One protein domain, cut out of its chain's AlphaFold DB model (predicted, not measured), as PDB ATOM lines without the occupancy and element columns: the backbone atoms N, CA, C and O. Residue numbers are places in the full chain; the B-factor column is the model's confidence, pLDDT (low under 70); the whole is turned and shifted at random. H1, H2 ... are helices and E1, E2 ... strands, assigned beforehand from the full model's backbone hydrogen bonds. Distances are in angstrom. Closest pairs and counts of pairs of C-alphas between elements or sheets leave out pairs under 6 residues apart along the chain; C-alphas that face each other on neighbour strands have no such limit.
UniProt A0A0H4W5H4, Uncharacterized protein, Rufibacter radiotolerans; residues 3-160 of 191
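This is residues 3 to 160 of the 191 residues of an uncharacterized protein of Rufibacter radiotolerans (UniProt A0A0H4W5H4). A twisted sheet of four strands stands between helices: H1 and the last part of the long H5 pack on one face, H3 on the other. The rest of H5 runs past the sheet, H4 lies off the sheet near H3, and residues 127 to 132, in the long loop before H5, stick out. The printed part has 158 residues, with five named helices and four named strands in the order E1, E2, H1, H2, E3, E4, H3, H4, H5; the class is mixed, helices and strands. The sheet's order is E3, E1, E2, E4, and it is mixed. The whole is compact, with a radius of gyration of the C-alphas of 15.5 A and spans of 49 by 33 by 26 A.

E1, residues 3 to 9, and E2, residues 12 to 19, are an antiparallel hairpin, with N 5 and O 16 2.8 A apart. H1, residues 21 to 31, is on the sheet at a height of 8.3 A and runs along the strands; its closest C-alphas to E2 are Phe 24 and Ala 18, 5.6 A. H2, residues 34 to 37, is only just not on the sheet, with 4 pairs of C-alphas within 10 A. E3, residues 40 to 46, is an edge strand antiparallel to E1, with N 6 and O 42 2.9 A apart. E2, H1, H2 and E3 form a split strand-helix-strand unit, two strands running the same way with E1 between them, and its crossover is right-handed. E4, residues 60 to 67, is the other edge strand, parallel to E2, with N 15 and O 62 2.7 A apart. H3, residues 75 to 89, is on the opposite face from H1, at a height of 9.7 A, over E2 and E4. H4, residues 105 to 113, is close to but not clearly touching H3; the closest C-alphas are Cys 79 and Leu 112, 7.2 A. H5, residues 135 to 159, is on the same face as H1, over E2, at a height of 11.0 A. With residues 143 to 151 alone it touches H1, the same way at a steep tilt of 43 degrees; the closest C-alphas are Met 26 and Ser 143, 5.4 A. Every O i to N i+4 pair is within hydrogen-bond range in H1, H3 and H5, and 4 of 5 are in H4; H2 is too short for one.

E1 begins at C-alpha 3, (-15.798, -24.443, 39.061). E2 is 23.2 A long, E4 23.1 A, H3 20.5 A and H5 35.7 A. H5 ends at C-alpha 159, (-37.561, -23.138, 51.947).

The C-alphas of His 58 and Ser 130, the two farthest apart, are 50.8 A apart. The printed part has no cut. The links E3 to E4, H3 to H4 and H4 to H5 are long. Mean pLDDT of the printed part is 74.0; 52 residues are under 70, among them 88 to 106 and 114 to 133.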
ATOM      1  N   HIS A   3     -15.288 -25.519  38.225       90.06
ATOM      2  CA  HIS A   3     -15.798 -24.443  39.061       90.06
ATOM      3  C   HIS A   3     -16.704 -25.031  40.122       90.06
ATOM      4  O   HIS A   3     -17.538 -25.879  39.812       90.06
ATOM      5  N   PHE A   4     -16.530 -24.592  41.360       90.81
ATOM      6  CA  PHE A   4     -17.308 -25.056  42.491       90.81
ATOM      7  C   PHE A   4     -17.778 -23.850  43.296       90.81
ATOM      8  O   PHE A   4     -16.970 -22.998  43.653       90.81
ATOM      9  N   THR A   5     -19.066 -23.778  43.617       92.12
ATOM     10  CA  THR A   5     -19.589 -22.791  44.566       92.12
ATOM     11  C   THR A   5     -20.529 -23.455  45.540       92.12
ATOM     12  O   THR A   5     -21.505 -24.082  45.136       92.12
ATOM     13  N   THR A   6     -20.281 -23.232  46.824       90.81
ATOM     14  CA  THR A   6     -21.272 -23.481  47.866       90.81
ATOM     15  C   THR A   6     -22.101 -22.221  48.054       90.81
ATOM     16  O   THR A   6     -21.568 -21.160  48.381       90.81
ATOM     17  N   ILE A   7     -23.407 -22.341  47.853       90.06
ATOM     18  CA  ILE A   7     -24.402 -21.322  48.167       90.06
ATOM     19  C   ILE A   7     -25.076 -21.766  49.456       90.06
ATOM     20  O   ILE A   7     -25.707 -22.822  49.489       90.06
ATOM     21  N   SER A   8     -24.941 -20.986  50.520       87.12
ATOM     22  CA  SER A   8     -25.504 -21.325  51.819       87.12
ATOM     23  C   SER A   8     -26.570 -20.336  52.273       87.12
ATOM     24  O   SER A   8     -26.455 -19.115  52.123       87.12
ATOM     25  N   LYS A   9     -27.651 -20.896  52.822       83.81
ATOM     26  CA  LYS A   9     -28.766 -20.162  53.425       83.81
ATOM     27  C   LYS A   9     -29.451 -21.059  54.452       83.81
ATOM     28  O   LYS A   9     -29.684 -22.231  54.178       83.81
ATOM     29  N   ASN A  10     -29.765 -20.526  55.634       80.94
ATOM     30  CA  ASN A  10     -30.456 -21.260  56.707       80.94
ATOM     31  C   ASN A  10     -29.788 -22.608  57.068       80.94
ATOM     32  O   ASN A  10     -30.469 -23.621  57.186       80.94
ATOM     33  N   GLN A  11     -28.452 -22.632  57.199       77.56
ATOM     34  CA  GLN A  11     -27.648 -23.840  57.497       77.56
ATOM     35  C   GLN A  11     -27.732 -24.966  56.448       77.56
ATOM     36  O   GLN A  11     -27.317 -26.095  56.706       77.56
ATOM     37  N   ARG A  12     -28.249 -24.670  55.254       79.62
ATOM     38  CA  ARG A  12     -28.278 -25.591  54.117       79.62
ATOM     39  C   ARG A  12     -27.298 -25.141  53.062       79.62
ATOM     40  O   ARG A  12     -27.143 -23.939  52.839       79.62
ATOM     41  N   GLU A  13     -26.665 -26.110  52.418       85.25
ATOM     42  CA  GLU A  13     -25.621 -25.869  51.432       85.25
ATOM     43  C   GLU A  13     -26.048 -26.436  50.077       85.25
ATOM     44  O   GLU A  13     -26.286 -27.633  49.920       85.25
ATOM     45  N   PHE A  14     -26.155 -25.553  49.090       86.12
ATOM     46  CA  PHE A  14     -26.349 -25.885  47.688       86.12
ATOM     47  C   PHE A  14     -24.993 -25.785  46.984       86.12
ATOM     48  O   PHE A  14     -24.461 -24.698  46.767       86.12
ATOM     49  N   ASN A  15     -24.414 -26.933  46.660       87.38
ATOM     50  CA  ASN A  15     -23.095 -27.083  46.068       87.38
ATOM     51  C   ASN A  15     -23.226 -27.219  44.550       87.38
ATOM     52  O   ASN A  15     -23.635 -28.262  44.044       87.38
ATOM     53  N   LEU A  16     -22.879 -26.161  43.823       88.31
ATOM     54  CA  LEU A  16     -22.927 -26.115  42.368       88.31
ATOM     55  C   LEU A  16     -21.535 -26.355  41.775       88.31
ATOM     56  O   LEU A  16     -20.583 -25.651  42.106       88.31
ATOM     57  N   ILE A  17     -21.438 -27.310  40.857       88.31
ATOM     58  CA  ILE A  17     -20.211 -27.737  40.185       88.31
ATOM     59  C   ILE A  17     -20.385 -27.540  38.681       88.31
ATOM     60  O   ILE A  17     -21.424 -27.897  38.134       88.31
ATOM     61  N   ALA A  18     -19.381 -27.005  37.991       88.00
ATOM     62  CA  ALA A  18     -19.401 -26.862  36.538       88.00
ATOM     63  C   ALA A  18     -18.095 -27.328  35.884       88.00
ATOM     64  O   ALA A  18     -17.002 -26.939  36.305       88.00
ATOM     65  N   ILE A  19     -18.226 -28.127  34.820       85.06
ATOM     66  CA  ILE A  19     -17.134 -28.618  33.975       85.06
ATOM     67  C   ILE A  19     -17.434 -28.318  32.500       85.06
ATOM     68  O   ILE A  19     -18.466 -28.701  31.941       85.06
ATOM     69  N   GLY A  20     -16.493 -27.628  31.857       83.31
ATOM     70  CA  GLY A  20     -16.570 -27.228  30.453       83.31
ATOM     71  C   GLY A  20     -17.139 -25.820  30.243       83.31
ATOM     72  O   GLY A  20     -17.664 -25.177  31.154       83.31
ATOM     73  N   SER A  21     -16.990 -25.310  29.022       82.94
ATOM     74  CA  SER A  21     -17.209 -23.891  28.711       82.94
ATOM     75  C   SER A  21     -18.681 -23.471  28.743       82.94
ATOM     76  O   SER A  21     -19.003 -22.392  29.243       82.94
ATOM     77  N   LEU A  22     -19.593 -24.307  28.239       79.06
ATOM     78  CA  LEU A  22     -21.029 -24.017  28.261       79.06
ATOM     79  C   LEU A  22     -21.585 -24.129  29.687       79.06
ATOM     80  O   LEU A  22     -22.329 -23.250  30.120       79.06
ATOM     81  N   ALA A  23     -21.149 -25.138  30.439       81.12
ATOM     82  CA  ALA A  23     -21.471 -25.302  31.851       81.12
ATOM     83  C   ALA A  23     -21.012 -24.085  32.663       81.12
ATOM     84  O   ALA A  23     -21.795 -23.541  33.434       81.12
ATOM     85  N   PHE A  24     -19.790 -23.592  32.428       86.12
ATOM     86  CA  PHE A  24     -19.284 -22.388  33.091       86.12
ATOM     87  C   PHE A  24     -20.105 -21.132  32.767       86.12
ATOM     88  O   PHE A  24     -20.351 -20.310  33.651       86.12
ATOM     89  N   LYS A  25     -20.579 -20.978  31.525       84.75
ATOM     90  CA  LYS A  25     -21.465 -19.861  31.153       84.75
ATOM     91  C   LYS A  25     -22.791 -19.914  31.913       84.75
ATOM     92  O   LYS A  25     -23.229 -18.889  32.432       84.75
ATOM     93  N   MET A  26     -23.414 -21.090  31.999       81.69
ATOM     94  CA  MET A  26     -24.668 -21.277  32.743       81.69
ATOM     95  C   MET A  26     -24.472 -21.045  34.241       81.69
ATOM     96  O   MET A  26     -25.225 -20.291  34.851       81.69
ATOM     97  N   TYR A  27     -23.414 -21.627  34.797       87.94
ATOM     98  CA  TYR A  27     -22.966 -21.425  36.168       87.94
ATOM     99  C   TYR A  27     -22.785 -19.938  36.494       87.94
ATOM    100  O   TYR A  27     -23.385 -19.434  37.440       87.94
ATOM    101  N   SER A  28     -22.038 -19.205  35.665       89.19
ATOM    102  CA  SER A  28     -21.768 -17.780  35.886       89.19
ATOM    103  C   SER A  28     -23.051 -16.957  35.853       89.19
ATOM    104  O   SER A  28     -23.251 -16.087  36.695       89.19
ATOM    105  N   ARG A  29     -23.949 -17.251  34.905       87.25
ATOM    106  CA  ARG A  29     -25.240 -16.565  34.806       87.25
ATOM    107  C   ARG A  29     -26.111 -16.814  36.034       87.25
ATOM    108  O   ARG A  29     -26.729 -15.877  36.524       87.25
ATOM    109  N   PHE A  30     -26.140 -18.047  36.532       86.81
ATOM    110  CA  PHE A  30     -26.897 -18.401  37.728       86.81
ATOM    111  C   PHE A  30     -26.376 -17.676  38.975       86.81
ATOM    112  O   PHE A  30     -27.172 -17.115  39.721       86.81
ATOM    113  N   LEU A  31     -25.056 -17.604  39.172       89.88
ATOM    114  CA  LEU A  31     -24.470 -16.892  40.318       89.88
ATOM    115  C   LEU A  31     -24.741 -15.378  40.309       89.88
ATOM    116  O   LEU A  31     -24.730 -14.742  41.363       89.88
ATOM    117  N   MET A  32     -25.004 -14.799  39.135       89.62
ATOM    118  CA  MET A  32     -25.364 -13.387  38.979       89.62
ATOM    119  C   MET A  32     -26.850 -13.107  39.246       89.62
ATOM    120  O   MET A  32     -27.257 -11.944  39.256       89.62
ATOM    121  N   ASP A  33     -27.678 -14.135  39.465       88.00
ATOM    122  CA  ASP A  33     -29.083 -13.937  39.811       88.00
ATOM    123  C   ASP A  33     -29.220 -13.292  41.197       88.00
ATOM    124  O   ASP A  33     -28.578 -13.706  42.167       88.00
ATOM    125  N   ARG A  34     -30.110 -12.300  41.320       84.81
ATOM    126  CA  ARG A  34     -30.331 -11.561  42.578       84.81
ATOM    127  C   ARG A  34     -30.693 -12.483  43.745       84.81
ATOM    128  O   ARG A  34     -30.309 -12.222  44.880       84.81
ATOM    129  N   THR A  35     -31.419 -13.569  43.485       85.00
ATOM    130  CA  THR A  35     -31.794 -14.557  44.508       85.00
ATOM    131  C   THR A  35     -30.559 -15.238  45.095       85.00
ATOM    132  O   THR A  35     -30.490 -15.454  46.305       85.00
ATOM    133  N   VAL A  36     -29.584 -15.552  44.240       86.19
ATOM    134  CA  VAL A  36     -28.326 -16.208  44.610       86.19
ATOM    135  C   VAL A  36     -27.382 -15.215  45.284       86.19
ATOM    136  O   VAL A  36     -26.757 -15.544  46.288       86.19
ATOM    137  N   GLN A  37     -27.337 -13.971  44.802       87.88
ATOM    138  CA  GLN A  37     -26.568 -12.882  45.418       87.88
ATOM    139  C   GLN A  37     -27.017 -12.549  46.845       87.88
ATOM    140  O   GLN A  37     -26.204 -12.124  47.657       87.88
ATOM    141  N   ASN A  38     -28.283 -12.808  47.180       84.62
ATOM    142  CA  ASN A  38     -28.808 -12.662  48.540       84.62
ATOM    143  C   ASN A  38     -28.449 -13.834  49.481       84.62
ATOM    144  O   ASN A  38     -28.944 -13.886  50.607       84.62
ATOM    145  N   CYS A  39     -27.657 -14.805  49.022       86.44
ATOM    146  CA  CYS A  39     -27.177 -15.938  49.812       86.44
ATOM    147  C   CYS A  39     -25.670 -15.807  50.072       86.44
ATOM    148  O   CYS A  39     -24.961 -15.118  49.338       86.44
ATOM    149  N   THR A  40     -25.158 -16.511  51.082       88.94
ATOM    150  CA  THR A  40     -23.710 -16.583  51.310       88.94
ATOM    151  C   THR A  40     -23.087 -17.483  50.249       88.94
ATOM    152  O   THR A  40     -23.551 -18.599  50.035       88.94
ATOM    153  N   GLN A  41     -22.043 -17.008  49.571       89.69
ATOM    154  CA  GLN A  41     -21.384 -17.746  48.493       89.69
ATOM    155  C   GLN A  41     -19.917 -17.984  48.833       89.69
ATOM    156  O   GLN A  41     -19.200 -17.054  49.195       89.69
ATOM    157  N   ASN A  42     -19.463 -19.224  48.673       88.94
ATOM    158  CA  ASN A  42     -18.053 -19.580  48.733       88.94
ATOM    159  C   ASN A  42     -17.652 -20.257  47.422       88.94
ATOM    160  O   ASN A  42     -18.058 -21.389  47.157       88.94
ATOM    161  N   THR A  43     -16.887 -19.546  46.597       87.69
ATOM    162  CA  THR A  43     -16.480 -20.006  45.267       87.69
ATOM    163  C   THR A  43     -15.036 -20.481  45.283       87.69
ATOM    164  O   THR A  43     -14.125 -19.748  45.661       87.69
ATOM    165  N   LEU A  44     -14.829 -21.702  44.806       83.69
ATOM    166  CA  LEU A  44     -13.539 -22.344  44.635       83.69
ATOM    167  C   LEU A  44     -13.312 -22.598  43.144       83.69
ATOM    168  O   LEU A  44     -14.078 -23.297  42.478       83.69
ATOM    169  N   ASN A  45     -12.221 -22.045  42.619       75.62
ATOM    170  CA  ASN A  45     -11.717 -22.426  41.306       75.62
ATOM    171  C   ASN A  45     -10.768 -23.603  41.491       75.62
ATOM    172  O   ASN A  45      -9.731 -23.482  42.147       75.62
ATOM    173  N   VAL A  46     -11.145 -24.750  40.936       80.88
ATOM    174  CA  VAL A  46     -10.506 -26.016  41.258       80.88
ATOM    175  C   VAL A  46      -9.902 -26.629  40.001       80.88
ATOM    176  O   VAL A  46     -10.554 -26.813  38.972       80.88
ATOM    177  N   VAL A  47      -8.606 -26.928  40.071       75.19
ATOM    178  CA  VAL A  47      -7.876 -27.541  38.951       75.19
ATOM    179  C   VAL A  47      -8.120 -29.053  38.897       75.19
ATOM    180  O   VAL A  47      -8.109 -29.617  37.811       75.19
ATOM    181  N   SER A  48      -8.397 -29.685  40.045       79.00
ATOM    182  CA  SER A  48      -8.653 -31.124  40.171       79.00
ATOM    183  C   SER A  48      -9.709 -31.431  41.234       79.00
ATOM    184  O   SER A  48      -9.760 -30.760  42.265       79.00
ATOM    185  N   VAL A  49     -10.495 -32.490  41.036       78.69
ATOM    186  CA  VAL A  49     -11.519 -32.977  41.981       78.69
ATOM    187  C   VAL A  49     -10.966 -33.222  43.389       78.69
ATOM    188  O   VAL A  49     -11.675 -33.038  44.372       78.69
ATOM    189  N   THR A  50      -9.680 -33.558  43.511       78.00
ATOM    190  CA  THR A  50      -8.990 -33.768  44.801       78.00
ATOM    191  C   THR A  50      -9.005 -32.553  45.733       78.00
ATOM    192  O   THR A  50      -8.789 -32.700  46.933       78.00
ATOM    193  N   ARG A  51      -9.259 -31.358  45.195       82.12
ATOM    194  CA  ARG A  51      -9.356 -30.101  45.947       82.12
ATOM    195  C   ARG A  51     -10.803 -29.658  46.203       82.12
ATOM    196  O   ARG A  51     -11.008 -28.552  46.697       82.12
ATOM    197  N   LEU A  52     -11.797 -30.475  45.847       82.75
ATOM    198  CA  LEU A  52     -13.177 -30.231  46.263       82.75
ATOM    199  C   LEU A  52     -13.310 -30.378  47.786       82.75
ATOM    200  O   LEU A  52     -12.545 -31.131  48.396       82.75
ATOM    201  N   PRO A  53     -14.277 -29.684  48.412       81.12
ATOM    202  CA  PRO A  53     -14.505 -29.806  49.843       81.12
ATOM    203  C   PRO A  53     -14.756 -31.251  50.264       81.12
ATOM    204  O   PRO A  53     -15.436 -32.018  49.568       81.12
ATOM    205  N   VAL A  54     -14.223 -31.598  51.437       79.44
ATOM    206  CA  VAL A  54     -14.501 -32.877  52.084       79.44
ATOM    207  C   VAL A  54     -15.995 -32.962  52.376       79.44
ATOM    208  O   VAL A  54     -16.617 -32.002  52.826       79.44
ATOM    209  N   LEU A  55     -16.556 -34.129  52.095       77.19
ATOM    210  CA  LEU A  55     -17.947 -34.453  52.353       77.19
ATOM    211  C   LEU A  55     -18.203 -34.483  53.867       77.19
ATOM    212  O   LEU A  55     -17.669 -35.350  54.557       77.19
ATOM    213  N   ASP A  56     -19.007 -33.549  54.376       72.62
ATOM    214  CA  ASP A  56     -19.347 -33.456  55.801       72.62
ATOM    215  C   ASP A  56     -20.719 -34.101  56.079       72.62
ATOM    216  O   ASP A  56     -21.727 -33.489  55.712       72.62
ATOM    217  N   PRO A  57     -20.776 -35.295  56.721       66.44
ATOM    218  CA  PRO A  57     -22.003 -36.057  57.005       66.44
ATOM    219  C   PRO A  57     -23.027 -35.298  57.863       66.44
ATOM    220  O   PRO A  57     -24.198 -35.668  57.887       66.44
ATOM    221  N   HIS A  58     -22.611 -34.245  58.567       65.69
ATOM    222  CA  HIS A  58     -23.465 -33.507  59.497       65.69
ATOM    223  C   HIS A  58     -24.194 -32.321  58.857       65.69
ATOM    224  O   HIS A  58     -24.976 -31.647  59.529       65.69
ATOM    225  N   LYS A  59     -23.965 -32.068  57.563       68.12
ATOM    226  CA  LYS A  59     -24.593 -30.976  56.818       68.12
ATOM    227  C   LYS A  59     -25.597 -31.490  55.791       68.12
ATOM    228  O   LYS A  59     -25.347 -32.454  55.071       68.12
ATOM    229  N   ASN A  60     -26.723 -30.782  55.678       69.88
ATOM    230  CA  ASN A  60     -27.698 -30.992  54.607       69.88
ATOM    231  C   ASN A  60     -27.158 -30.390  53.305       69.88
ATOM    232  O   ASN A  60     -27.422 -29.229  52.980       69.88
ATOM    233  N   ASN A  61     -26.372 -31.197  52.598       76.56
ATOM    234  CA  ASN A  61     -25.708 -30.825  51.361       76.56
ATOM    235  C   ASN A  61     -26.534 -31.267  50.152       76.56
ATOM    236  O   ASN A  61     -26.895 -32.435  50.030       76.56
ATOM    237  N   PHE A  62     -26.776 -30.344  49.229       79.19
ATOM    238  CA  PHE A  62     -27.379 -30.628  47.934       79.19
ATOM    239  C   PHE A  62     -26.347 -30.384  46.841       79.19
ATOM    240  O   PHE A  62     -25.792 -29.292  46.769       79.19
ATOM    241  N   TYR A  63     -26.072 -31.381  46.003       80.56
ATOM    242  CA  TYR A  63     -25.057 -31.269  44.954       80.56
ATOM    243  C   TYR A  63     -25.700 -31.184  43.575       80.56
ATOM    244  O   TYR A  63     -26.529 -32.028  43.229       80.56
ATOM    245  N   VAL A  64     -25.268 -30.188  42.796       80.44
ATOM    246  CA  VAL A  64     -25.624 -30.021  41.387       80.44
ATOM    247  C   VAL A  64     -24.393 -29.939  40.508       80.44
ATOM    248  O   VAL A  64     -23.551 -29.075  40.719       80.44
ATOM    249  N   ALA A  65     -24.304 -30.802  39.496       82.62
ATOM    250  CA  ALA A  65     -23.198 -30.812  38.540       82.62
ATOM    251  C   ALA A  65     -23.656 -30.467  37.116       82.62
ATOM    252  O   ALA A  65     -24.601 -31.052  36.593       82.62
ATOM    253  N   LEU A  66     -22.957 -29.520  36.485       82.75
ATOM    254  CA  LEU A  66     -23.154 -29.078  35.104       82.75
ATOM    255  C   LEU A  66     -21.981 -29.558  34.258       82.75
ATOM    256  O   LEU A  66     -20.835 -29.215  34.559       82.75
ATOM    257  N   ILE A  67     -22.244 -30.323  33.199       79.50
ATOM    258  CA  ILE A  67     -21.190 -31.036  32.472       79.50
ATOM    259  C   ILE A  67     -21.369 -30.837  30.973       79.50
ATOM    260  O   ILE A  67     -22.102 -31.534  30.287       79.50
ATOM    261  N   SER A  68     -20.632 -29.869  30.447       77.69
ATOM    262  CA  SER A  68     -20.622 -29.569  29.012       77.69
ATOM    263  C   SER A  68     -19.413 -30.118  28.268       77.69
ATOM    264  O   SER A  68     -19.355 -30.018  27.048       77.69
ATOM    265  N   ASP A  69     -18.434 -30.657  28.986       78.62
ATOM    266  CA  ASP A  69     -17.250 -31.273  28.403       78.62
ATOM    267  C   ASP A  69     -17.154 -32.710  28.908       78.62
ATOM    268  O   ASP A  69     -16.756 -32.963  30.048       78.62
ATOM    269  N   LEU A  70     -17.574 -33.643  28.054       76.69
ATOM    270  CA  LEU A  70     -17.567 -35.071  28.353       76.69
ATOM    271  C   LEU A  70     -16.161 -35.682  28.224       76.69
ATOM    272  O   LEU A  70     -15.936 -36.805  28.670       76.69
ATOM    273  N   ASP A  71     -15.229 -34.974  27.583       77.44
ATOM    274  CA  ASP A  71     -13.833 -35.383  27.399       77.44
ATOM    275  C   ASP A  71     -12.943 -34.940  28.566       77.44
ATOM    276  O   ASP A  71     -11.775 -35.330  28.635       77.44
ATOM    277  N   ALA A  72     -13.479 -34.147  29.499       79.81
ATOM    278  CA  ALA A  72     -12.715 -33.605  30.608       79.81
ATOM    279  C   ALA A  72     -12.063 -34.733  31.441       79.81
ATOM    280  O   ALA A  72     -12.776 -35.602  31.954       79.81
ATOM    281  N   PRO A  73     -10.733 -34.707  31.670       82.31
ATOM    282  CA  PRO A  73     -10.033 -35.731  32.459       82.31
ATOM    283  C   PRO A  73     -10.600 -35.908  33.874       82.31
ATOM    284  O   PRO A  73     -10.596 -37.000  34.437       82.31
ATOM    285  N   GLU A  74     -11.137 -34.823  34.426       83.56
ATOM    286  CA  GLU A  74     -11.712 -34.754  35.768       83.56
ATOM    287  C   GLU A  74     -13.148 -35.296  35.858       83.56
ATOM    288  O   GLU A  74     -13.699 -35.386  36.954       83.56
ATOM    289  N   LEU A  75     -13.766 -35.677  34.735       80.38
ATOM    290  CA  LEU A  75     -15.151 -36.142  34.708       80.38
ATOM    291  C   LEU A  75     -15.352 -37.413  35.540       80.38
ATOM    292  O   LEU A  75     -16.278 -37.485  36.344       80.38
ATOM    293  N   TYR A  76     -14.486 -38.414  35.370       81.12
ATOM    294  CA  TYR A  76     -14.602 -39.666  36.121       81.12
ATOM    295  C   TYR A  76     -14.352 -39.486  37.621       81.12
ATOM    296  O   TYR A  76     -15.207 -39.917  38.395       81.12
ATOM    297  N   PRO A  77     -13.274 -38.801  38.051       85.12
ATOM    298  CA  PRO A  77     -13.114 -38.439  39.454       85.12
ATOM    299  C   PRO A  77     -14.327 -37.691  40.027       85.12
ATOM    300  O   PRO A  77     -14.708 -37.937  41.172       85.12
ATOM    301  N   LEU A  78     -14.961 -36.807  39.244       82.69
ATOM    302  CA  LEU A  78     -16.152 -36.079  39.687       82.69
ATOM    303  C   LEU A  78     -17.341 -37.024  39.895       82.69
ATOM    304  O   LEU A  78     -18.043 -36.896  40.895       82.69
ATOM    305  N   CYS A  79     -17.553 -37.983  38.990       79.56
ATOM    306  CA  CYS A  79     -18.598 -38.999  39.148       79.56
ATOM    307  C   CYS A  79     -18.401 -39.788  40.447       79.56
ATOM    308  O   CYS A  79     -19.344 -39.944  41.218       79.56
ATOM    309  N   ASP A  80     -17.167 -40.212  40.738       82.81
ATOM    310  CA  ASP A  80     -16.853 -40.947  41.966       82.81
ATOM    311  C   ASP A  80     -17.085 -40.090  43.222       82.81
ATOM    312  O   ASP A  80     -17.597 -40.579  44.232       82.81
ATOM    313  N   TYR A  81     -16.728 -38.801  43.173       83.56
ATOM    314  CA  TYR A  81     -17.001 -37.848  44.252       83.56
ATOM    315  C   TYR A  81     -18.507 -37.705  44.513       83.56
ATOM    316  O   TYR A  81     -18.949 -37.781  45.660       83.56
ATOM    317  N   LEU A  82     -19.300 -37.553  43.453       80.12
ATOM    318  CA  LEU A  82     -20.748 -37.375  43.544       80.12
ATOM    319  C   LEU A  82     -21.469 -38.655  43.964       80.12
ATOM    320  O   LEU A  82     -22.388 -38.593  44.771       80.12
ATOM    321  N   MET A  83     -20.999 -39.825  43.529       78.38
ATOM    322  CA  MET A  83     -21.487 -41.105  44.041       78.38
ATOM    323  C   MET A  83     -21.249 -41.246  45.549       78.38
ATOM    324  O   MET A  83     -22.140 -41.682  46.278       78.38
ATOM    325  N   LYS A  84     -20.069 -40.850  46.044       80.62
ATOM    326  CA  LYS A  84     -19.783 -40.839  47.489       80.62
ATOM    327  C   LYS A  84     -20.678 -39.847  48.230       80.62
ATOM    328  O   LYS A  84     -21.176 -40.172  49.304       80.62
ATOM    329  N   ALA A  85     -20.914 -38.668  47.656       76.75
ATOM    330  CA  ALA A  85     -21.847 -37.694  48.214       76.75
ATOM    331  C   ALA A  85     -23.270 -38.274  48.288       76.75
ATOM    332  O   ALA A  85     -23.911 -38.223  49.334       76.75
ATOM    333  N   ARG A  86     -23.739 -38.929  47.225       73.25
ATOM    334  CA  ARG A  86     -25.055 -39.575  47.175       73.25
ATOM    335  C   ARG A  86     -25.261 -40.585  48.302       73.25
ATOM    336  O   ARG A  86     -26.278 -40.514  48.987       73.25
ATOM    337  N   ILE A  87     -24.296 -41.483  48.515       73.25
ATOM    338  CA  ILE A  87     -24.359 -42.512  49.570       73.25
ATOM    339  C   ILE A  87     -24.520 -41.877  50.960       73.25
ATOM    340  O   ILE A  87     -25.209 -42.435  51.811       73.25
ATOM    341  N   ASN A  88     -23.925 -40.704  51.176       67.81
ATOM    342  CA  ASN A  88     -23.899 -40.048  52.478       67.81
ATOM    343  C   ASN A  88     -25.060 -39.056  52.709       67.81
ATOM    344  O   ASN A  88     -25.422 -38.837  53.861       67.81
ATOM    345  N   PHE A  89     -25.642 -38.455  51.657       63.22
ATOM    346  CA  PHE A  89     -26.522 -37.269  51.779       63.22
ATOM    347  C   PHE A  89     -27.880 -37.363  51.076       63.22
ATOM    348  O   PHE A  89     -28.696 -36.450  51.189       63.22
ATOM    349  N   GLY A  90     -28.155 -38.451  50.353       49.28
ATOM    350  CA  GLY A  90     -29.500 -38.790  49.879       49.28
ATOM    351  C   GLY A  90     -30.060 -38.003  48.686       49.28
ATOM    352  O   GLY A  90     -31.028 -38.481  48.109       49.28
ATOM    353  N   TYR A  91     -29.488 -36.866  48.262       54.47
ATOM    354  CA  TYR A  91     -29.943 -36.169  47.045       54.47
ATOM    355  C   TYR A  91     -28.792 -35.548  46.241       54.47
ATOM    356  O   TYR A  91     -28.155 -34.587  46.672       54.47
ATOM    357  N   THR A  92     -28.534 -36.092  45.047       53.09
ATOM    358  CA  THR A  92     -27.564 -35.556  44.077       53.09
ATOM    359  C   THR A  92     -28.248 -35.389  42.724       53.09
ATOM    360  O   THR A  92     -28.555 -36.362  42.041       53.09
ATOM    361  N   VAL A  93     -28.484 -34.147  42.304       53.41
ATOM    362  CA  VAL A  93     -29.107 -33.856  41.004       53.41
ATOM    363  C   VAL A  93     -28.012 -33.472  40.023       53.41
ATOM    364  O   VAL A  93     -27.351 -32.464  40.210       53.41
ATOM    365  N   GLY A  94     -27.807 -34.215  38.943       54.06
ATOM    366  CA  GLY A  94     -26.880 -33.773  37.906       54.06
ATOM    367  C   GLY A  94     -27.227 -34.382  36.567       54.06
ATOM    368  O   GLY A  94     -27.200 -35.590  36.426       54.06
ATOM    369  N   GLU A  95     -27.556 -33.560  35.577       54.25
ATOM    370  CA  GLU A  95     -26.571 -33.158  34.573       54.25
ATOM    371  C   GLU A  95     -27.203 -32.217  33.549       54.25
ATOM    372  O   GLU A  95     -28.410 -32.251  33.332       54.25
ATOM    373  N   VAL A  96     -26.371 -31.411  32.893       53.47
ATOM    374  CA  VAL A  96     -26.718 -30.615  31.710       53.47
ATOM    375  C   VAL A  96     -25.668 -30.908  30.659       53.47
ATOM    376  O   VAL A  96     -24.559 -30.388  30.769       53.47
ATOM    377  N   MET A  97     -26.006 -31.766  29.697       57.53
ATOM    378  CA  MET A  97     -25.050 -32.362  28.752       57.53
ATOM    379  C   MET A  97     -24.948 -31.635  27.415       57.53
ATOM    380  O   MET A  97     -25.937 -31.178  26.866       57.53
ATOM    381  N   ALA A  98     -23.737 -31.589  26.866       51.62
ATOM    382  CA  ALA A  98     -23.396 -30.996  25.571       51.62
ATOM    383  C   ALA A  98     -24.241 -31.487  24.372       51.62
ATOM    384  O   ALA A  98     -24.850 -32.550  24.418       51.62
ATOM    385  N   LEU A  99     -24.207 -30.708  23.284       51.44
ATOM    386  CA  LEU A  99     -24.726 -31.063  21.952       51.44
ATOM    387  C   LEU A  99     -23.952 -32.263  21.354       51.44
ATOM    388  O   LEU A  99     -22.738 -32.329  21.551       51.44
ATOM    389  N   ASN A 100     -24.650 -33.134  20.610       52.72
ATOM    390  CA  ASN A 100     -24.265 -34.430  19.998       52.72
ATOM    391  C   ASN A 100     -23.044 -34.469  19.067       52.72
ATOM    392  O   ASN A 100     -23.020 -35.196  18.078       52.72
ATOM    393  N   ASP A 101     -22.010 -33.685  19.310       53.56
ATOM    394  CA  ASP A 101     -20.937 -33.543  18.332       53.56
ATOM    395  C   ASP A 101     -19.827 -34.609  18.534       53.56
ATOM    396  O   ASP A 101     -18.848 -34.618  17.790       53.56
ATOM    397  N   SER A 102     -19.945 -35.523  19.518       61.00
ATOM    398  CA  SER A 102     -18.902 -36.517  19.850       61.00
ATOM    399  C   SER A 102     -19.319 -37.972  19.570       61.00
ATOM    400  O   SER A 102     -20.292 -38.454  20.147       61.00
ATOM    401  N   PRO A 103     -18.524 -38.762  18.820       62.38
ATOM    402  CA  PRO A 103     -18.807 -40.181  18.565       62.38
ATOM    403  C   PRO A 103     -18.733 -41.058  19.827       62.38
ATOM    404  O   PRO A 103     -19.194 -42.197  19.830       62.38
ATOM    405  N   THR A 104     -18.158 -40.545  20.921       67.75
ATOM    406  CA  THR A 104     -18.088 -41.250  22.214       67.75
ATOM    407  C   THR A 104     -19.205 -40.859  23.181       67.75
ATOM    408  O   THR A 104     -19.254 -41.400  24.289       67.75
ATOM    409  N   TYR A 105     -20.108 -39.965  22.758       68.69
ATOM    410  CA  TYR A 105     -21.210 -39.424  23.549       68.69
ATOM    411  C   TYR A 105     -21.976 -40.532  24.273       68.69
ATOM    412  O   TYR A 105     -21.874 -40.637  25.493       68.69
ATOM    413  N   LEU A 106     -22.614 -41.449  23.536       69.44
ATOM    414  CA  LEU A 106     -23.473 -42.504  24.097       69.44
ATOM    415  C   LEU A 106     -22.798 -43.328  25.203       69.44
ATOM    416  O   LEU A 106     -23.406 -43.606  26.239       69.44
ATOM    417  N   LYS A 107     -21.519 -43.684  25.020       72.50
ATOM    418  CA  LYS A 107     -20.751 -44.456  26.010       72.50
ATOM    419  C   LYS A 107     -20.560 -43.675  27.311       72.50
ATOM    420  O   LYS A 107     -20.596 -44.262  28.393       72.50
ATOM    421  N   ARG A 108     -20.344 -42.365  27.214       71.69
ATOM    422  CA  ARG A 108     -20.143 -41.489  28.372       71.69
ATOM    423  C   ARG A 108     -21.452 -41.193  29.078       71.69
ATOM    424  O   ARG A 108     -21.509 -41.372  30.291       71.69
ATOM    425  N   ILE A 109     -22.509 -40.889  28.321       70.75
ATOM    426  CA  ILE A 109     -23.859 -40.702  28.864       70.75
ATOM    427  C   ILE A 109     -24.293 -41.916  29.679       70.75
ATOM    428  O   ILE A 109     -24.759 -41.772  30.804       70.75
ATOM    429  N   HIS A 110     -24.100 -43.125  29.148       73.38
ATOM    430  CA  HIS A 110     -24.503 -44.349  29.837       73.38
ATOM    431  C   HIS A 110     -23.852 -44.491  31.223       73.38
ATOM    432  O   HIS A 110     -24.495 -44.917  32.178       73.38
ATOM    433  N   LYS A 111     -22.575 -44.121  31.363       68.44
ATOM    434  CA  LYS A 111     -21.884 -44.181  32.658       68.44
ATOM    435  C   LYS A 111     -22.343 -43.072  33.614       68.44
ATOM    436  O   LYS A 111     -22.435 -43.304  34.819       68.44
ATOM    437  N   LEU A 112     -22.676 -41.906  33.076       71.06
ATOM    438  CA  LEU A 112     -23.189 -40.771  33.836       71.06
ATOM    439  C   LEU A 112     -24.601 -41.045  34.374       71.06
ATOM    440  O   LEU A 112     -24.839 -40.853  35.561       71.06
ATOM    441  N   LYS A 113     -25.485 -41.658  33.575       71.12
ATOM    442  CA  LYS A 113     -26.827 -42.110  34.003       71.12
ATOM    443  C   LYS A 113     -26.818 -42.969  35.267       71.12
ATOM    444  O   LYS A 113     -27.737 -42.886  36.068       71.12
ATOM    445  N   ASN A 114     -25.777 -43.773  35.467       68.69
ATOM    446  CA  ASN A 114     -25.646 -44.609  36.665       68.69
ATOM    447  C   ASN A 114     -25.164 -43.831  37.901       68.69
ATOM    448  O   ASN A 114     -25.306 -44.309  39.027       68.69
ATOM    449  N   SER A 115     -24.566 -42.660  37.689       66.62
ATOM    450  CA  SER A 115     -23.930 -41.843  38.727       66.62
ATOM    451  C   SER A 115     -24.857 -40.748  39.272       66.62
ATOM    452  O   SER A 115     -24.602 -40.237  40.361       66.62
ATOM    453  N   PHE A 116     -25.935 -40.415  38.555       66.19
ATOM    454  CA  PHE A 116     -26.827 -39.296  38.862       66.19
ATOM    455  C   PHE A 116     -28.289 -39.721  39.026       66.19
ATOM    456  O   PHE A 116     -28.758 -40.619  38.332       66.19
ATOM    457  N   ASP A 117     -29.030 -39.049  39.918       61.56
ATOM    458  CA  ASP A 117     -30.457 -39.332  40.139       61.56
ATOM    459  C   ASP A 117     -31.354 -38.748  39.028       61.56
ATOM    460  O   ASP A 117     -32.407 -39.302  38.718       61.56
ATOM    461  N   VAL A 118     -30.948 -37.629  38.418       62.34
ATOM    462  CA  VAL A 118     -31.699 -36.941  37.355       62.34
ATOM    463  C   VAL A 118     -30.734 -36.437  36.299       62.34
ATOM    464  O   VAL A 118     -29.952 -35.538  36.590       62.34
ATOM    465  N   LEU A 119     -30.854 -36.963  35.079       63.34
ATOM    466  CA  LEU A 119     -30.070 -36.548  33.921       63.34
ATOM    467  C   LEU A 119     -30.907 -35.682  32.968       63.34
ATOM    468  O   LEU A 119     -31.962 -36.127  32.514       63.34
ATOM    469  N   VAL A 120     -30.423 -34.486  32.608       59.34
ATOM    470  CA  VAL A 120     -31.059 -33.620  31.598       59.34
ATOM    471  C   VAL A 120     -30.154 -33.482  30.365       59.34
ATOM    472  O   VAL A 120     -29.157 -32.758  30.357       59.34
ATOM    473  N   GLU A 121     -30.517 -34.183  29.289       59.19
ATOM    474  CA  GLU A 121     -29.818 -34.133  27.994       59.19
ATOM    475  C   GLU A 121     -30.311 -32.938  27.154       59.19
ATOM    476  O   GLU A 121     -31.515 -32.765  26.959       59.19
ATOM    477  N   LEU A 122     -29.399 -32.103  26.632       53.97
ATOM    478  CA  LEU A 122     -29.757 -30.861  25.920       53.97
ATOM    479  C   LEU A 122     -30.200 -31.055  24.459       53.97
ATOM    480  O   LEU A 122     -30.591 -30.092  23.798       53.97
ATOM    481  N   GLU A 123     -30.162 -32.281  23.953       52.06
ATOM    482  CA  GLU A 123     -30.583 -32.628  22.592       52.06
ATOM    483  C   GLU A 123     -32.079 -32.872  22.443       52.06
ATOM    484  O   GLU A 123     -32.639 -32.633  21.376       52.06
ATOM    485  N   ASN A 124     -32.748 -33.281  23.522       49.69
ATOM    486  CA  ASN A 124     -34.155 -33.675  23.476       49.69
ATOM    487  C   ASN A 124     -35.133 -32.486  23.426       49.69
ATOM    488  O   ASN A 124     -36.341 -32.682  23.505       49.69
ATOM    489  N   PHE A 125     -34.645 -31.250  23.285       50.09
ATOM    490  CA  PHE A 125     -35.484 -30.042  23.277       50.09
ATOM    491  C   PHE A 125     -36.032 -29.662  21.892       50.09
ATOM    492  O   PHE A 125     -36.575 -28.569  21.717       50.09
ATOM    493  N   LEU A 126     -35.895 -30.527  20.886       49.62
ATOM    494  CA  LEU A 126     -36.355 -30.216  19.538       49.62
ATOM    495  C   LEU A 126     -37.865 -30.430  19.392       49.62
ATOM    496  O   LEU A 126     -38.341 -31.552  19.259       49.62
ATOM    497  N   VAL A 127     -38.589 -29.311  19.406       46.69
ATOM    498  CA  VAL A 127     -39.459 -28.779  18.334       46.69
ATOM    499  C   VAL A 127     -40.451 -27.836  19.024       46.69
ATOM    500  O   VAL A 127     -41.468 -28.264  19.557       46.69
ATOM    501  N   VAL A 128     -40.155 -26.533  19.029       47.72
ATOM    502  CA  VAL A 128     -41.219 -25.528  19.144       47.72
ATOM    503  C   VAL A 128     -41.607 -25.215  17.710       47.72
ATOM    504  O   VAL A 128     -40.811 -24.632  16.982       47.72
ATOM    505  N   ASP A 129     -42.767 -25.725  17.299       49.91
ATOM    506  CA  ASP A 129     -43.485 -25.401  16.068       49.91
ATOM    507  C   ASP A 129     -42.598 -25.063  14.854       49.91
ATOM    508  O   ASP A 129     -42.305 -23.911  14.540       49.91
ATOM    509  N   SER A 130     -42.234 -26.106  14.100       53.16
ATOM    510  CA  SER A 130     -41.795 -26.064  12.690       53.16
ATOM    511  C   SER A 130     -40.409 -25.507  12.324       53.16
ATOM    512  O   SER A 130     -40.051 -25.567  11.146       53.16
ATOM    513  N   ARG A 131     -39.570 -25.057  13.269       62.62
ATOM    514  CA  ARG A 131     -38.184 -24.651  12.952       62.62
ATOM    515  C   ARG A 131     -37.161 -25.179  13.950       62.62
ATOM    516  O   ARG A 131     -37.283 -24.987  15.157       62.62
ATOM    517  N   GLU A 132     -36.107 -25.802  13.430       64.38
ATOM    518  CA  GLU A 132     -34.949 -26.174  14.236       64.38
ATOM    519  C   GLU A 132     -34.216 -24.907  14.707       64.38
ATOM    520  O   GLU A 132     -33.816 -24.068  13.894       64.38
ATOM    521  N   LEU A 133     -34.051 -24.756  16.024       64.94
ATOM    522  CA  LEU A 133     -33.285 -23.650  16.599       64.94
ATOM    523  C   LEU A 133     -31.815 -23.744  16.169       64.94
ATOM    524  O   LEU A 133     -31.205 -24.818  16.199       64.94
ATOM    525  N   ASN A 134     -31.209 -22.610  15.826       72.19
ATOM    526  CA  ASN A 134     -29.779 -22.552  15.556       72.19
ATOM    527  C   ASN A 134     -28.965 -22.773  16.852       72.19
ATOM    528  O   ASN A 134     -29.483 -22.707  17.969       72.19
ATOM    529  N   LYS A 135     -27.657 -23.031  16.731       68.50
ATOM    530  CA  LYS A 135     -26.790 -23.352  17.884       68.50
ATOM    531  C   LYS A 135     -26.798 -22.270  18.976       68.50
ATOM    532  O   LYS A 135     -26.763 -22.596  20.161       68.50
ATOM    533  N   GLN A 136     -26.857 -20.992  18.601       71.19
ATOM    534  CA  GLN A 136     -26.887 -19.887  19.563       71.19
ATOM    535  C   GLN A 136     -28.241 -19.784  20.273       71.19
ATOM    536  O   GLN A 136     -28.274 -19.606  21.489       71.19
ATOM    537  N   GLU A 137     -29.340 -19.956  19.540       69.56
ATOM    538  CA  GLU A 137     -30.702 -19.992  20.083       69.56
ATOM    539  C   GLU A 137     -30.875 -21.159  21.058       69.56
ATOM    540  O   GLU A 137     -31.352 -20.955  22.175       69.56
ATOM    541  N   LYS A 138     -30.382 -22.352  20.691       69.62
ATOM    542  CA  LYS A 138     -30.308 -23.517  21.584       69.62
ATOM    543  C   LYS A 138     -29.552 -23.150  22.864       69.62
ATOM    544  O   LYS A 138     -30.092 -23.293  23.955       69.62
ATOM    545  N   HIS A 139     -28.346 -22.587  22.770       70.12
ATOM    546  CA  HIS A 139     -27.576 -22.188  23.956       70.12
ATOM    547  C   HIS A 139     -28.293 -21.153  24.843       70.12
ATOM    548  O   HIS A 139     -28.249 -21.266  26.069       70.12
ATOM    549  N   ALA A 140     -28.938 -20.145  24.251       71.12
ATOM    550  CA  ALA A 140     -29.634 -19.088  24.985       71.12
ATOM    551  C   ALA A 140     -30.894 -19.605  25.697       71.12
ATOM    552  O   ALA A 140     -31.119 -19.283  26.870       71.12
ATOM    553  N   PHE A 141     -31.679 -20.438  25.011       69.38
ATOM    554  CA  PHE A 141     -32.845 -21.121  25.565       69.38
ATOM    555  C   PHE A 141     -32.447 -22.018  26.738       69.38
ATOM    556  O   PHE A 141     -32.975 -21.872  27.840       69.38
ATOM    557  N   LEU A 142     -31.441 -22.871  26.529       68.25
ATOM    558  CA  LEU A 142     -30.922 -23.782  27.545       68.25
ATOM    559  C   LEU A 142     -30.399 -23.025  28.760       68.25
ATOM    560  O   LEU A 142     -30.778 -23.332  29.883       68.25
ATOM    561  N   SER A 143     -29.594 -21.981  28.547       70.12
ATOM    562  CA  SER A 143     -29.084 -21.152  29.638       70.12
ATOM    563  C   SER A 143     -30.215 -20.546  30.470       70.12
ATOM    564  O   SER A 143     -30.106 -20.502  31.692       70.12
ATOM    565  N   THR A 144     -31.301 -20.103  29.836       73.00
ATOM    566  CA  THR A 144     -32.418 -19.443  30.524       73.00
ATOM    567  C   THR A 144     -33.287 -20.442  31.287       73.00
ATOM    568  O   THR A 144     -33.481 -20.276  32.490       73.00
ATOM    569  N   ASN A 145     -33.745 -21.514  30.635       71.31
ATOM    570  CA  ASN A 145     -34.553 -22.551  31.286       71.31
ATOM    571  C   ASN A 145     -33.800 -23.245  32.411       71.31
ATOM    572  O   ASN A 145     -34.356 -23.487  33.480       71.31
ATOM    573  N   PHE A 146     -32.518 -23.517  32.192       73.69
ATOM    574  CA  PHE A 146     -31.709 -24.165  33.200       73.69
ATOM    575  C   PHE A 146     -31.475 -23.263  34.418       73.69
ATOM    576  O   PHE A 146     -31.601 -23.714  35.554       73.69
ATOM    577  N   THR A 147     -31.236 -21.965  34.200       72.69
ATOM    578  CA  THR A 147     -31.166 -20.985  35.297       72.69
ATOM    579  C   THR A 147     -32.462 -20.985  36.112       72.69
ATOM    580  O   THR A 147     -32.409 -21.005  37.339       72.69
ATOM    581  N   LEU A 148     -33.631 -21.029  35.461       74.12
ATOM    582  CA  LEU A 148     -34.922 -21.099  36.153       74.12
ATOM    583  C   LEU A 148     -35.080 -22.389  36.971       74.12
ATOM    584  O   LEU A 148     -35.495 -22.325  38.126       74.12
ATOM    585  N   GLN A 149     -34.709 -23.546  36.415       75.44
ATOM    586  CA  GLN A 149     -34.745 -24.821  37.139       75.44
ATOM    587  C   GLN A 149     -33.819 -24.811  38.362       75.44
ATOM    588  O   GLN A 149     -34.248 -25.190  39.452       75.44
ATOM    589  N   LEU A 150     -32.585 -24.317  38.214       78.06
ATOM    590  CA  LEU A 150     -31.654 -24.146  39.331       78.06
ATOM    591  C   LEU A 150     -32.227 -23.229  40.418       78.06
ATOM    592  O   LEU A 150     -32.106 -23.537  41.602       78.06
ATOM    593  N   LEU A 151     -32.874 -22.123  40.039       77.88
ATOM    594  CA  LEU A 151     -33.506 -21.205  40.990       77.88
ATOM    595  C   LEU A 151     -34.666 -21.863  41.737       77.88
ATOM    596  O   LEU A 151     -34.816 -21.644  42.938       77.88
ATOM    597  N   CYS A 152     -35.474 -22.675  41.054       79.06
ATOM    598  CA  CYS A 152     -36.532 -23.456  41.691       79.06
ATOM    599  C   CYS A 152     -35.957 -24.461  42.696       79.06
ATOM    600  O   CYS A 152     -36.430 -24.504  43.831       79.06
ATOM    601  N   MET A 153     -34.903 -25.195  42.324       77.94
ATOM    602  CA  MET A 153     -34.226 -26.124  43.236       77.94
ATOM    603  C   MET A 153     -33.615 -25.395  44.434       77.94
ATOM    604  O   MET A 153     -33.842 -25.795  45.571       77.94
ATOM    605  N   LEU A 154     -32.906 -24.284  44.211       77.50
ATOM    606  CA  LEU A 154     -32.340 -23.475  45.291       77.50
ATOM    607  C   LEU A 154     -33.431 -22.982  46.245       77.50
ATOM    608  O   LEU A 154     -33.275 -23.094  47.458       77.50
ATOM    609  N   LYS A 155     -34.552 -22.467  45.719       79.44
ATOM    610  CA  LYS A 155     -35.696 -22.048  46.540       79.44
ATOM    611  C   LYS A 155     -36.252 -23.214  47.348       79.44
ATOM    612  O   LYS A 155     -36.416 -23.052  48.551       79.44
ATOM    613  N   GLN A 156     -36.473 -24.377  46.737       74.88
ATOM    614  CA  GLN A 156     -36.957 -25.570  47.439       74.88
ATOM    615  C   GLN A 156     -36.000 -26.002  48.551       74.88
ATOM    616  O   GLN A 156     -36.438 -26.207  49.681       74.88
ATOM    617  N   VAL A 157     -34.695 -26.069  48.272       73.31
ATOM    618  CA  VAL A 157     -33.665 -26.411  49.264       73.31
ATOM    619  C   VAL A 157     -33.653 -25.393  50.405       73.31
ATOM    620  O   VAL A 157     -33.592 -25.788  51.566       73.31
ATOM    621  N   CYS A 158     -33.782 -24.098  50.104       68.25
ATOM    622  CA  CYS A 158     -33.761 -23.029  51.105       68.25
ATOM    623  C   CYS A 158     -35.078 -22.854  51.889       68.25
ATOM    624  O   CYS A 158     -35.048 -22.238  52.953       68.25
ATOM    625  N   GLN A 159     -36.219 -23.319  51.363       66.31
ATOM    626  CA  GLN A 159     -37.561 -23.138  51.947       66.31
ATOM    627  C   GLN A 159     -38.095 -24.369  52.679       66.31
ATOM    628  O   GLN A 159     -38.917 -24.226  53.579       66.31
ATOM    629  N   THR A 160     -37.693 -25.575  52.285       55.50
ATOM    630  CA  THR A 160     -38.213 -26.790  52.920       55.50
ATOM    631  C   THR A 160     -37.613 -26.935  54.309       55.50
ATOM    632  O   THR A 160     -36.429 -27.184  54.432       55.50
TER     633      THR A 160